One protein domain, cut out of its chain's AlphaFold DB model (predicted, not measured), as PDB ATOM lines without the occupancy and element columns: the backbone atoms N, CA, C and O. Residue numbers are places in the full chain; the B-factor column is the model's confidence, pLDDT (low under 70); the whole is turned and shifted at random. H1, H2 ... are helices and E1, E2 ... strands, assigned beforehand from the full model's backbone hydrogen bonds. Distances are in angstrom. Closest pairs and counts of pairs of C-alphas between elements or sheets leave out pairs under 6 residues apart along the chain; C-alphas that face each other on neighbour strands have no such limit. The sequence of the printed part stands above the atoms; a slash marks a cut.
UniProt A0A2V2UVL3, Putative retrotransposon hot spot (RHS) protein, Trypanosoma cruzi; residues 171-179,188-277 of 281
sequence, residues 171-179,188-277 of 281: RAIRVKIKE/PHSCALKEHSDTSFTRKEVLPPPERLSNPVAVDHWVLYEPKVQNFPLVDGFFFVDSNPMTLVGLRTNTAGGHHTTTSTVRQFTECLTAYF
ATOM      1  N   ARG A 171     326.848 113.011 244.112       83.62
ATOM      2  CA  ARG A 171     327.710 112.812 245.287       83.62
ATOM      3  C   ARG A 171     327.250 111.637 246.153       83.62
ATOM      4  O   ARG A 171     328.068 110.807 246.555       83.62
ATOM      5  N   ALA A 172     325.949 111.531 246.419       81.81
ATOM      6  CA  ALA A 172     325.383 110.447 247.217       81.81
ATOM      7  C   ALA A 172     325.463 109.082 246.513       81.81
ATOM      8  O   ALA A 172     325.613 108.054 247.180       81.81
ATOM      9  N   ILE A 173     325.376 109.042 245.181       81.38
ATOM     10  CA  ILE A 173     325.438 107.792 244.422       81.38
ATOM     11  C   ILE A 173     326.878 107.327 244.210       81.38
ATOM     12  O   ILE A 173     327.136 106.128 244.298       81.38
ATOM     13  N   ARG A 174     327.839 108.251 244.057       83.06
ATOM     14  CA  ARG A 174     329.283 107.959 243.965       83.06
ATOM     15  C   ARG A 174     329.764 107.006 245.051       83.06
ATOM     16  O   ARG A 174     330.465 106.041 244.759       83.06
ATOM     17  N   VAL A 175     329.332 107.213 246.294       80.31
ATOM     18  CA  VAL A 175     329.727 106.354 247.424       80.31
ATOM     19  C   VAL A 175     329.048 104.978 247.406       80.31
ATOM     20  O   VAL A 175     329.564 104.029 247.997       80.31
ATOM     21  N   LYS A 176     327.917 104.836 246.703       79.12
ATOM     22  CA  LYS A 176     327.123 103.598 246.626       79.12
ATOM     23  C   LYS A 176     327.419 102.747 245.389       79.12
ATOM     24  O   LYS A 176     327.116 101.554 245.412       79.12
ATOM     25  N   ILE A 177     328.016 103.314 244.336       78.69
ATOM     26  CA  ILE A 177     328.316 102.576 243.102       78.69
ATOM     27  C   ILE A 177     329.345 101.470 243.368       78.69
ATOM     28  O   ILE A 177     330.417 101.693 243.944       78.69
ATOM     29  N   LYS A 178     329.019 100.265 242.902       74.44
ATOM     30  CA  LYS A 178     329.894  99.091 242.902       74.44
ATOM     31  C   LYS A 178     330.032  98.585 241.472       74.44
ATOM     32  O   LYS A 178     329.042  98.528 240.750       74.44
ATOM     33  N   GLU A 179     331.246  98.212 241.083       79.25
ATOM     34  CA  GLU A 179     331.478  97.531 239.809       79.25
ATOM     35  C   GLU A 179     330.776  96.164 239.817       79.25
ATOM     36  O   GLU A 179     330.885  95.395 240.781       79.25
ATOM     37  N   PRO A 188     338.241  94.871 242.170       70.38
ATOM     38  CA  PRO A 188     337.297  95.711 241.460       70.38
ATOM     39  C   PRO A 188     338.003  96.935 240.879       70.38
ATOM     40  O   PRO A 188     338.870  97.517 241.525       70.38
ATOM     41  N   HIS A 189     337.586  97.365 239.698       75.62
ATOM     42  CA  HIS A 189     337.974  98.664 239.167       75.62
ATOM     43  C   HIS A 189     337.179  99.766 239.865       75.62
ATOM     44  O   HIS A 189     336.029  99.574 240.286       75.62
ATOM     45  N   SER A 190     337.807 100.932 240.006       75.81
ATOM     46  CA  SER A 190     337.069 102.128 240.387       75.81
ATOM     47  C   SER A 190     336.129 102.498 239.239       75.81
ATOM     48  O   SER A 190     336.446 102.298 238.070       75.81
ATOM     49  N   CYS A 191     334.924 102.973 239.558       77.62
ATOM     50  CA  CYS A 191     334.035 103.468 238.514       77.62
ATOM     51  C   CYS A 191     334.477 104.874 238.098       77.62
ATOM     52  O   CYS A 191     334.931 105.644 238.944       77.62
ATOM     53  N   ALA A 192     334.259 105.247 236.837       78.56
ATOM     54  CA  ALA A 192     334.624 106.575 236.338       78.56
ATOM     55  C   ALA A 192     334.030 107.715 237.193       78.56
ATOM     56  O   ALA A 192     334.690 108.708 237.476       78.56
ATOM     57  N   LEU A 193     332.808 107.539 237.713       79.69
ATOM     58  CA  LEU A 193     332.186 108.510 238.622       79.69
ATOM     59  C   LEU A 193     332.922 108.665 239.966       79.69
ATOM     60  O   LEU A 193     332.801 109.718 240.589       79.69
ATOM     61  N   LYS A 194     333.642 107.639 240.437       81.81
ATOM     62  CA  LYS A 194     334.484 107.698 241.644       81.81
ATOM     63  C   LYS A 194     335.853 108.301 241.358       81.81
ATOM     64  O   LYS A 194     336.354 109.025 242.207       81.81
ATOM     65  N   GLU A 195     336.447 107.985 240.211       82.75
ATOM     66  CA  GLU A 195     337.752 108.534 239.816       82.75
ATOM     67  C   GLU A 195     337.660 110.045 239.583       82.75
ATOM     68  O   GLU A 195     338.456 110.804 240.122       82.75
ATOM     69  N   HIS A 196     336.602 110.485 238.903       80.69
ATOM     70  CA  HIS A 196     336.308 111.892 238.646       80.69
ATOM     71  C   HIS A 196     335.265 112.414 239.639       80.69
ATOM     72  O   HIS A 196     334.126 112.744 239.292       80.69
ATOM     73  N   SER A 197     335.619 112.379 240.926       74.19
ATOM     74  CA  SER A 197     334.700 112.698 242.030       74.19
ATOM     75  C   SER A 197     334.391 114.192 242.202       74.19
ATOM     76  O   SER A 197     333.433 114.540 242.895       74.19
ATOM     77  N   ASP A 198     335.172 115.055 241.565       78.94
ATOM     78  CA  ASP A 198     335.105 116.518 241.574       78.94
ATOM     79  C   ASP A 198     334.320 117.100 240.389       78.94
ATOM     80  O   ASP A 198     333.882 118.245 240.443       78.94
ATOM     81  N   THR A 199     334.078 116.311 239.343       84.38
ATOM     82  CA  THR A 199     333.367 116.773 238.146       84.38
ATOM     83  C   THR A 199     331.846 116.678 238.316       84.38
ATOM     84  O   THR A 199     331.342 115.777 238.989       84.38
ATOM     85  N   SER A 200     331.076 117.576 237.710       84.19
ATOM     86  CA  SER A 200     329.617 117.460 237.581       84.19
ATOM     87  C   SER A 200     329.212 117.524 236.109       84.19
ATOM     88  O   SER A 200     330.036 117.797 235.235       84.19
ATOM     89  N   PHE A 201     327.956 117.195 235.808       87.75
ATOM     90  CA  PHE A 201     327.460 117.291 234.439       87.75
ATOM     91  C   PHE A 201     327.251 118.752 234.057       87.75
ATOM     92  O   PHE A 201     326.548 119.483 234.751       87.75
ATOM     93  N   THR A 202     327.823 119.163 232.927       84.06
ATOM     94  CA  THR A 202     327.728 120.551 232.446       84.06
ATOM     95  C   THR A 202     326.333 120.874 231.930       84.06
ATOM     96  O   THR A 202     325.813 121.968 232.146       84.06
ATOM     97  N   ARG A 203     325.712 119.913 231.241       88.44
ATOM     98  CA  ARG A 203     324.350 120.000 230.715       88.44
ATOM     99  C   ARG A 203     323.809 118.614 230.376       88.44
ATOM    100  O   ARG A 203     324.544 117.625 230.340       88.44
ATOM    101  N   LYS A 204     322.511 118.573 230.080       90.44
ATOM    102  CA  LYS A 204     321.849 117.430 229.454       90.44
ATOM    103  C   LYS A 204     321.555 117.732 227.998       90.44
ATOM    104  O   LYS A 204     321.046 118.810 227.695       90.44
ATOM    105  N   GLU A 205     321.789 116.759 227.134       90.81
ATOM    106  CA  GLU A 205     321.465 116.840 225.721       90.81
ATOM    107  C   GLU A 205     320.548 115.686 225.322       90.81
ATOM    108  O   GLU A 205     320.823 114.515 225.576       90.81
ATOM    109  N   VAL A 206     319.404 116.030 224.737       89.31
ATOM    110  CA  VAL A 206     318.412 115.045 224.315       89.31
ATOM    111  C   VAL A 206     318.654 114.723 222.850       89.31
ATOM    112  O   VAL A 206     318.463 115.584 221.992       89.31
ATOM    113  N   LEU A 207     319.025 113.479 222.569       88.75
ATOM    114  CA  LEU A 207     319.334 113.031 221.218       88.75
ATOM    115  C   LEU A 207     318.039 112.604 220.506       88.75
ATOM    116  O   LEU A 207     317.381 111.661 220.959       88.75
ATOM    117  N   PRO A 208     317.618 113.275 219.416       86.25
ATOM    118  CA  PRO A 208     316.476 112.828 218.619       86.25
ATOM    119  C   PRO A 208     316.828 111.530 217.875       86.25
ATOM    120  O   PRO A 208     318.002 111.195 217.805       86.25
ATOM    121  N   PRO A 209     315.872 110.796 217.284       84.56
ATOM    122  CA  PRO A 209     316.199 109.649 216.434       84.56
ATOM    123  C   PRO A 209     317.240 109.996 215.352       84.56
ATOM    124  O   PRO A 209     317.162 111.109 214.813       84.56
ATOM    125  N   PRO A 210     318.193 109.097 215.027       79.25
ATOM    126  CA  PRO A 210     319.292 109.403 214.108       79.25
ATOM    127  C   PRO A 210     318.815 109.888 212.735       79.25
ATOM    128  O   PRO A 210     319.448 110.742 212.127       79.25
ATOM    129  N   GLU A 211     317.650 109.427 212.270       79.69
ATOM    130  CA  GLU A 211     317.064 109.815 210.979       79.69
ATOM    131  C   GLU A 211     316.634 111.288 210.928       79.69
ATOM    132  O   GLU A 211     316.393 111.835 209.854       79.69
ATOM    133  N   ARG A 212     316.488 111.931 212.092       80.19
ATOM    134  CA  ARG A 212     316.126 113.349 212.227       80.19
ATOM    135  C   ARG A 212     317.333 114.240 212.497       80.19
ATOM    136  O   ARG A 212     317.157 115.448 212.664       80.19
ATOM    137  N   LEU A 213     318.527 113.665 212.594       79.25
ATOM    138  CA  LEU A 213     319.751 114.407 212.837       79.25
ATOM    139  C   LEU A 213     320.252 114.989 211.509       79.25
ATOM    140  O   LEU A 213     320.595 114.248 210.592       79.25
ATOM    141  N   SER A 214     320.286 116.317 211.388       73.12
ATOM    142  CA  SER A 214     320.766 116.962 210.158       73.12
ATOM    143  C   SER A 214     322.280 116.845 209.987       73.12
ATOM    144  O   SER A 214     322.751 116.751 208.862       73.12
ATOM    145  N   ASN A 215     323.029 116.879 211.092       77.38
ATOM    146  CA  ASN A 215     324.484 116.737 211.137       77.38
ATOM    147  C   ASN A 215     324.887 116.029 212.442       77.38
ATOM    148  O   ASN A 215     324.227 116.271 213.458       77.38
ATOM    149  N   PRO A 216     325.970 115.229 212.448       78.94
ATOM    150  CA  PRO A 216     326.499 114.647 213.675       78.94
ATOM    151  C   PRO A 216     326.998 115.727 214.644       78.94
ATOM    152  O   PRO A 216     327.517 116.772 214.239       78.94
ATOM    153  N   VAL A 217     326.835 115.460 215.935       83.56
ATOM    154  CA  VAL A 217     327.201 116.330 217.053       83.56
ATOM    155  C   VAL A 217     328.674 116.112 217.414       83.56
ATOM    156  O   VAL A 217     329.224 115.024 217.238       83.56
ATOM    157  N   ALA A 218     329.351 117.149 217.905       85.69
ATOM    158  CA  ALA A 218     330.673 116.979 218.501       85.69
ATOM    159  C   ALA A 218     330.562 116.221 219.835       85.69
ATOM    160  O   ALA A 218     329.616 116.430 220.598       85.69
ATOM    161  N   VAL A 219     331.521 115.339 220.118       86.25
ATOM    162  CA  VAL A 219     331.594 114.678 221.424       86.25
ATOM    163  C   VAL A 219     332.032 115.699 222.470       86.25
ATOM    164  O   VAL A 219     333.170 116.162 222.444       86.25
ATOM    165  N   ASP A 220     331.139 116.009 223.409       89.44
ATOM    166  CA  ASP A 220     331.465 116.806 224.586       89.44
ATOM    167  C   ASP A 220     331.575 115.900 225.819       89.44
ATOM    168  O   ASP A 220     330.720 115.052 226.101       89.44
ATOM    169  N   HIS A 221     332.632 116.112 226.600       89.94
ATOM    170  CA  HIS A 221     332.837 115.406 227.858       89.94
ATOM    171  C   HIS A 221     331.902 115.933 228.946       89.94
ATOM    172  O   HIS A 221     331.587 117.124 229.004       89.94
ATOM    173  N   TRP A 222     331.477 115.039 229.841       90.00
ATOM    174  CA  TRP A 222     330.603 115.372 230.973       90.00
ATOM    175  C   TRP A 222     329.285 116.047 230.568       90.00
ATOM    176  O   TRP A 222     328.681 116.790 231.347       90.00
ATOM    177  N   VAL A 223     328.809 115.745 229.360       92.44
ATOM    178  CA  VAL A 223     327.443 116.007 228.911       92.44
ATOM    179  C   VAL A 223     326.639 114.723 229.051       92.44
ATOM    180  O   VAL A 223     327.066 113.655 228.613       92.44
ATOM    181  N   LEU A 224     325.478 114.822 229.695       92.75
ATOM    182  CA  LEU A 224     324.572 113.693 229.840       92.75
ATOM    183  C   LEU A 224     323.683 113.586 228.600       92.75
ATOM    184  O   LEU A 224     322.792 114.413 228.407       92.75
ATOM    185  N   TYR A 225     323.902 112.561 227.786       91.94
ATOM    186  CA  TYR A 225     323.123 112.292 226.587       91.94
ATOM    187  C   TYR A 225     321.946 111.358 226.894       91.94
ATOM    188  O   TYR A 225     322.118 110.269 227.447       91.94
ATOM    189  N   GLU A 226     320.738 111.786 226.526       90.69
ATOM    190  CA  GLU A 226     319.486 111.044 226.713       90.69
ATOM    191  C   GLU A 226     318.843 110.747 225.342       90.69
ATOM    192  O   GLU A 226     318.320 111.666 224.698       90.69
ATOM    193  N   PRO A 227     318.877 109.494 224.855       88.38
ATOM    194  CA  PRO A 227     318.308 109.130 223.562       88.38
ATOM    195  C   PRO A 227     316.773 109.085 223.596       88.38
ATOM    196  O   PRO A 227     316.169 108.326 224.348       88.38
ATOM    197  N   LYS A 228     316.111 109.835 222.704       83.44
ATOM    198  CA  LYS A 228     314.649 109.802 222.482       83.44
ATOM    199  C   LYS A 228     314.226 108.737 221.464       83.44
ATOM    200  O   LYS A 228     313.337 108.960 220.640       83.44
ATOM    201  N   VAL A 229     314.863 107.573 221.515       77.88
ATOM    202  CA  VAL A 229     314.512 106.415 220.687       77.88
ATOM    203  C   VAL A 229     313.907 105.353 221.589       77.88
ATOM    204  O   VAL A 229     314.483 104.994 222.614       77.88
ATOM    205  N   GLN A 230     312.732 104.846 221.219       66.50
ATOM    206  CA  GLN A 230     312.128 103.734 221.941       66.50
ATOM    207  C   GLN A 230     313.037 102.504 221.796       66.50
ATOM    208  O   GLN A 230     313.304 102.071 220.679       66.50
ATOM    209  N   ASN A 231     313.491 101.942 222.922       73.19
ATOM    210  CA  ASN A 231     314.437 100.818 222.985       73.19
ATOM    211  C   ASN A 231     315.826 101.123 222.397       73.19
ATOM    212  O   ASN A 231     316.371 100.308 221.648       73.19
ATOM    213  N   PHE A 232     316.407 102.280 222.731       79.75
ATOM    214  CA  PHE A 232     317.808 102.541 222.408       79.75
ATOM    215  C   PHE A 232     318.711 101.390 222.909       79.75
ATOM    216  O   PHE A 232     318.503 100.894 224.022       79.75
ATOM    217  N   PRO A 233     319.676 100.905 222.106       81.94
ATOM    218  CA  PRO A 233     320.468  99.744 222.489       81.94
ATOM    219  C   PRO A 233     321.248  99.956 223.797       81.94
ATOM    220  O   PRO A 233     321.944 100.952 223.963       81.94
ATOM    221  N   LEU A 234     321.196  98.957 224.688       83.12
ATOM    222  CA  LEU A 234     322.000  98.793 225.916       83.12
ATOM    223  C   LEU A 234     321.767  99.783 227.072       83.12
ATOM    224  O   LEU A 234     321.881  99.355 228.226       83.12
ATOM    225  N   VAL A 235     321.493 101.057 226.794       87.00
ATOM    226  CA  VAL A 235     321.524 102.144 227.787       87.00
ATOM    227  C   VAL A 235     320.292 103.044 227.700       87.00
ATOM    228  O   VAL A 235     319.747 103.270 226.625       87.00
ATOM    229  N   ASP A 236     319.899 103.602 228.842       85.75
ATOM    230  CA  ASP A 236     318.819 104.591 228.971       85.75
ATOM    231  C   ASP A 236     319.366 106.039 228.926       85.75
ATOM    232  O   ASP A 236     318.635 106.993 228.680       85.75
ATOM    233  N   GLY A 237     320.674 106.209 229.131       89.94
ATOM    234  CA  GLY A 237     321.422 107.456 228.954       89.94
ATOM    235  C   GLY A 237     322.922 107.181 229.022       89.94
ATOM    236  O   GLY A 237     323.323 106.106 229.459       89.94
ATOM    237  N   PHE A 238     323.776 108.097 228.581       92.12
ATOM    238  CA  PHE A 238     325.229 107.898 228.632       92.12
ATOM    239  C   PHE A 238     325.991 109.221 228.622       92.12
ATOM    240  O   PHE A 238     325.414 110.282 228.399       92.12
ATOM    241  N   PHE A 239     327.291 109.163 228.890       92.44
ATOM    242  CA  PHE A 239     328.185 110.316 228.811       92.44
ATOM    243  C   PHE A 239     329.618 109.887 228.498       92.44
ATOM    244  O   PHE A 239     329.979 108.722 228.687       92.44
ATOM    245  N   PHE A 240     330.430 110.847 228.056       91.00
ATOM    246  CA  PHE A 240     331.852 110.652 227.785       91.00
ATOM    247  C   PHE A 240     332.707 111.268 228.884       91.00
ATOM    248  O   PHE A 240     332.401 112.341 229.411       91.00
ATOM    249  N   VAL A 241     333.791 110.578 229.211       88.50
ATOM    250  CA  VAL A 241     334.798 111.015 230.172       88.50
ATOM    251  C   VAL A 241     336.077 111.333 229.418       88.50
ATOM    252  O   VAL A 241     336.535 110.517 228.614       88.50
ATOM    253  N   ASP A 242     336.649 112.498 229.711       85.38
ATOM    254  CA  ASP A 242     337.929 112.945 229.160       85.38
ATOM    255  C   ASP A 242     339.057 112.033 229.668       85.38
ATOM    256  O   ASP A 242     339.549 112.156 230.789       85.38
ATOM    257  N   SER A 243     339.361 111.014 228.872       82.62
ATOM    258  CA  SER A 243     340.291 109.929 229.179       82.62
ATOM    259  C   SER A 243     340.952 109.464 227.885       82.62
ATOM    260  O   SER A 243     340.423 109.679 226.796       82.62
ATOM    261  N   ASN A 244     342.127 108.841 227.991       80.75
ATOM    262  CA  ASN A 244     342.843 108.301 226.840       80.75
ATOM    263  C   ASN A 244     343.169 106.812 227.074       80.75
ATOM    264  O   ASN A 244     344.040 106.520 227.901       80.75
ATOM    265  N   PRO A 245     342.496 105.870 226.382       81.06
ATOM    266  CA  PRO A 245     341.464 106.087 225.358       81.06
ATOM    267  C   PRO A 245     340.148 106.632 225.941       81.06
ATOM    268  O   PRO A 245     339.882 106.471 227.133       81.06
ATOM    269  N   MET A 246     339.330 107.265 225.094       85.69
ATOM    270  CA  MET A 246     338.056 107.869 225.496       85.69
ATOM    271  C   MET A 246     337.109 106.827 226.102       85.69
ATOM    272  O   MET A 246     336.878 105.759 225.535       85.69
ATOM    273  N   THR A 247     336.526 107.160 227.253       87.19
ATOM    274  CA  THR A 247     335.635 106.267 227.997       87.19
ATOM    275  C   THR A 247     334.187 106.728 227.877       87.19
ATOM    276  O   THR A 247     333.840 107.832 228.297       87.19
ATOM    277  N   LEU A 248     333.322 105.849 227.367       89.81
ATOM    278  CA  LEU A 248     331.868 106.003 227.439       89.81
ATOM    279  C   LEU A 248     331.327 105.297 228.682       89.81
ATOM    280  O   LEU A 248     331.630 104.130 228.939       89.81
ATOM    281  N   VAL A 249     330.460 105.985 229.418       88.12
ATOM    282  CA  VAL A 249     329.750 105.430 230.570       88.12
ATOM    283  C   VAL A 249     328.259 105.368 230.266       88.12
ATOM    284  O   VAL A 249     327.604 106.392 230.090       88.12
ATOM    285  N   GLY A 250     327.720 104.150 230.230       88.75
ATOM    286  CA  GLY A 250     326.296 103.887 230.045       88.75
ATOM    287  C   GLY A 250     325.523 103.849 231.363       88.75
ATOM    288  O   GLY A 250     325.919 103.168 232.310       88.75
ATOM    289  N   LEU A 251     324.392 104.544 231.411       86.62
ATOM    290  CA  LEU A 251     323.392 104.475 232.470       86.62
ATOM    291  C   LEU A 251     322.270 103.533 232.054       86.62
ATOM    292  O   LEU A 251     321.770 103.596 230.932       86.62
ATOM    293  N   ARG A 252     321.847 102.683 232.986       81.94
ATOM    294  CA  ARG A 252     320.745 101.750 232.780       81.94
ATOM    295  C   ARG A 252     319.811 101.764 233.983       81.94
ATOM    296  O   ARG A 252     320.253 101.557 235.112       81.94
ATOM    297  N   THR A 253     318.536 102.021 233.733       76.06
ATOM    298  CA  THR A 253     317.486 102.264 234.728       76.06
ATOM    299  C   THR A 253     316.384 101.204 234.657       76.06
ATOM    300  O   THR A 253     315.765 100.905 235.678       76.06
ATOM    301  N   ASN A 254     316.195 100.560 233.499       66.94
ATOM    302  CA  ASN A 254     315.182  99.520 233.330       66.94
ATOM    303  C   ASN A 254     315.544  98.211 234.053       66.94
ATOM    304  O   ASN A 254     316.575  97.582 233.791       66.94
ATOM    305  N   THR A 255     314.633  97.773 234.931       53.19
ATOM    306  CA  THR A 255     314.754  96.522 235.709       53.19
ATOM    307  C   THR A 255     314.173  95.316 234.951       53.19
ATOM    308  O   THR A 255     314.537  94.167 235.216       53.19
ATOM    309  N   ALA A 256     313.272  95.554 233.990       43.66
ATOM    310  CA  ALA A 256     312.560  94.512 233.258       43.66
ATOM    311  C   ALA A 256     313.424  93.907 232.140       43.66
ATOM    312  O   ALA A 256     313.587  94.486 231.073       43.66
ATOM    313  N   GLY A 257     313.950  92.707 232.399       47.69
ATOM    314  CA  GLY A 257     314.705  91.912 231.434       47.69
ATOM    315  C   GLY A 257     316.131  92.421 231.274       47.69
ATOM    316  O   GLY A 257     316.377  93.538 230.833       47.69
ATOM    317  N   GLY A 258     317.122  91.599 231.616       50.09
ATOM    318  CA  GLY A 258     318.478  91.846 231.141       50.09
ATOM    319  C   GLY A 258     318.422  92.035 229.624       50.09
ATOM    320  O   GLY A 258     318.071  91.087 228.933       50.09
ATOM    321  N   HIS A 259     318.741  93.220 229.084       52.50
ATOM    322  CA  HIS A 259     319.193  93.287 227.706       52.50
ATOM    323  C   HIS A 259     320.354  92.306 227.643       52.50
ATOM    324  O   HIS A 259     321.387  92.534 228.276       52.50
ATOM    325  N   HIS A 260     320.141  91.160 227.001       56.25
ATOM    326  CA  HIS A 260     321.238  90.269 226.698       56.25
ATOM    327  C   HIS A 260     322.195  91.097 225.850       56.25
ATOM    328  O   HIS A 260     321.835  91.545 224.761       56.25
ATOM    329  N   THR A 261     323.387  91.364 226.380       67.69
ATOM    330  CA  THR A 261     324.449  92.022 225.628       67.69
ATOM    331  C   THR A 261     324.929  91.029 224.577       67.69
ATOM    332  O   THR A 261     325.859  90.259 224.794       67.69
ATOM    333  N   THR A 262     324.211  90.971 223.460       78.94
ATOM    334  CA  THR A 262     324.606  90.189 222.293       78.94
ATOM    335  C   THR A 262     325.560  91.018 221.445       78.94
ATOM    336  O   THR A 262     325.470  92.248 221.422       78.94
ATOM    337  N   THR A 263     326.441  90.360 220.696       82.56
ATOM    338  CA  THR A 263     327.338  91.038 219.747       82.56
ATOM    339  C   THR A 263     326.563  91.910 218.757       82.56
ATOM    340  O   THR A 263     327.002  93.009 218.439       82.56
ATOM    341  N   SER A 264     325.373  91.474 218.324       84.56
ATOM    342  CA  SER A 264     324.494  92.270 217.460       84.56
ATOM    343  C   SER A 264     323.995  93.551 218.126       84.56
ATOM    344  O   SER A 264     323.991  94.593 217.482       84.56
ATOM    345  N   THR A 265     323.616  93.506 219.408       83.12
ATOM    346  CA  THR A 265     323.144  94.696 220.134       83.12
ATOM    347  C   THR A 265     324.284  95.682 220.389       83.12
ATOM    348  O   THR A 265     324.077  96.887 220.296       83.12
ATOM    349  N   VAL A 266     325.497  95.185 220.658       85.25
ATOM    350  CA  VAL A 266     326.694  96.035 220.774       85.25
ATOM    351  C   VAL A 266     327.010  96.703 219.439       85.25
ATOM    352  O   VAL A 266     327.244  97.904 219.411       85.25
ATOM    353  N   ARG A 267     326.940  95.963 218.326       87.19
ATOM    354  CA  ARG A 267     327.154  96.540 216.994       87.19
ATOM    355  C   ARG A 267     326.133  97.636 216.679       87.19
ATOM    356  O   ARG A 267     326.530  98.711 216.256       87.19
ATOM    357  N   GLN A 268     324.851  97.391 216.953       87.19
ATOM    358  CA  GLN A 268     323.789  98.392 216.785       87.19
ATOM    359  C   GLN A 268     324.032  99.644 217.633       87.19
ATOM    360  O   GLN A 268     323.854 100.756 217.151       87.19
ATOM    361  N   PHE A 269     324.462  99.475 218.886       88.56
ATOM    362  CA  PHE A 269     324.821 100.599 219.749       88.56
ATOM    363  C   PHE A 269     325.958 101.438 219.143       88.56
ATOM    364  O   PHE A 269     325.834 102.656 219.056       88.56
ATOM    365  N   THR A 270     327.028 100.794 218.666       88.44
ATOM    366  CA  THR A 270     328.146 101.479 218.002       88.44
ATOM    367  C   THR A 270     327.707 102.187 216.718       88.44
ATOM    368  O   THR A 270     328.051 103.349 216.536       88.44
ATOM    369  N   GLU A 271     326.899 101.537 215.872       88.38
ATOM    370  CA  GLU A 271     326.330 102.139 214.654       88.38
ATOM    371  C   GLU A 271     325.513 103.405 214.982       88.38
ATOM    372  O   GLU A 271     325.650 104.425 214.307       88.38
ATOM    373  N   CYS A 272     324.712 103.380 216.056       88.12
ATOM    374  CA  CYS A 272     323.996 104.566 216.528       88.12
ATOM    375  C   CYS A 272     324.951 105.677 216.981       88.12
ATOM    376  O   CYS A 272     324.728 106.833 216.631       88.12
ATOM    377  N   LEU A 273     326.003 105.361 217.743       88.81
ATOM    378  CA  LEU A 273     326.968 106.369 218.197       88.81
ATOM    379  C   LEU A 273     327.692 107.039 217.029       88.81
ATOM    380  O   LEU A 273     327.803 108.261 217.025       88.81
ATOM    381  N   THR A 274     328.098 106.278 216.012       88.19
ATOM    382  CA  THR A 274     328.706 106.825 214.789       88.19
ATOM    383  C   THR A 274     327.736 107.722 214.014       88.19
ATOM    384  O   THR A 274     328.154 108.706 213.412       88.19
ATOM    385  N   ALA A 275     326.433 107.425 214.039       87.06
ATOM    386  CA  ALA A 275     325.427 108.298 213.432       87.06
ATOM    387  C   ALA A 275     325.230 109.606 214.222       87.06
ATOM    388  O   ALA A 275     324.937 110.646 213.630       87.06
ATOM    389  N   TYR A 276     325.380 109.560 215.547       86.81
ATOM    390  CA  TYR A 276     325.210 110.728 216.408       86.81
ATOM    391  C   TYR A 276     326.433 111.625 216.485       86.81
ATOM    392  O   TYR A 276     326.255 112.838 216.571       86.81
ATOM    393  N   PHE A 277     327.640 111.063 216.490       88.00
ATOM    394  CA  PHE A 277     328.839 111.782 216.898       88.00
ATOM    395  C   PHE A 277     329.973 111.706 215.880       88.00
ATOM    396  O   PHE A 277     330.302 110.641 215.363       88.00
TER     397      PHE A 277
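AT A GLANCE: This is residues 171 to 179 and 188 to 277 of the 281 residues of the protein "Putative retrotransposon hot spot (RHS) protein" of Trypanosoma cruzi (UniProt A0A2V2UVL3). Four short strands stand side by side as E1, E2, E3, E4, forming a small wall made of two separate pairs. Helix H3 stands off on one side of this wall, with the long loop of residues 208 to 222 swinging out on that same side, while the two one-turn helices H1 and H2 lie beyond the other side. The printed part has 99 residues, with three named helices and four named strands in the order H1, H2, E1, E2, E3, E4, H3; E1 and E2 are parallel, E3 and E4 antiparallel. The class is mixed, helices and strands, with 42 residues in named elements, under half of the printed part. The whole is compact, with a radius of gyration of the C-alphas of 14.1 A, and spans 38 by 31 by 24 A.

HOW THE PARTS SIT: E3, residues 237 to 241, and E4, residues 247 to 251, are antiparallel neighbours and a hairpin with a tight link; N 239 and O 249 are within hydrogen-bond range at 3.0 A, as are N 251 and O 237 at 2.7 A. E1, residues 203 to 207, and E2, residues 223 to 227, are parallel neighbours at 26 degrees, with N 205 and O 224 at 2.9 A. The closest C-alphas of E2 and E3 are those of Glu 226 and Gly 237, 4.7 A apart. H3, residues 263 to 276, is apart from E2 and E3; its closest C-alphas with E1 are those of Tyr 276 and Leu 207, 7.9 A apart. H1, residues 171 to 174, and H2, residues 192 to 195, are close but not clearly touching, the closest C-alphas being those of Arg 174 and Lys 194, 5.7 A apart. The closest C-alphas of H2 and E4 are those of Ala 192 and Val 249, 7.6 A apart. In H3 every O i to N i+4 pair is within hydrogen-bond range; H1 and H2 are too short for such a pair.

IN THESE COORDINATES: E3 measures 13.9 A from first to last C-alpha, E4 13.2 A, E1 12.8 A and E2 12.6 A. H3 measures 20.1 A and ends with C-alpha 276 at (325.210, 110.728, 216.408). H1 measures 5.3 A and begins with C-alpha 171 at (327.710, 112.812, 245.287). H2 measures 5.1 A.

THE WHOLE: The two C-alphas farthest apart are those of Pro 188 and Ser 214, 41.3 A. Residues 180 to 187 are not printed, and C-alphas 179 and 188 are 6.3 A apart across this cut. The links E1 to E2, 15 residues, and E4 to H3, 11 residues, are long. The mean pLDDT of the printed part is 81.5; residue 230 and residues 254 to 261 are under 70.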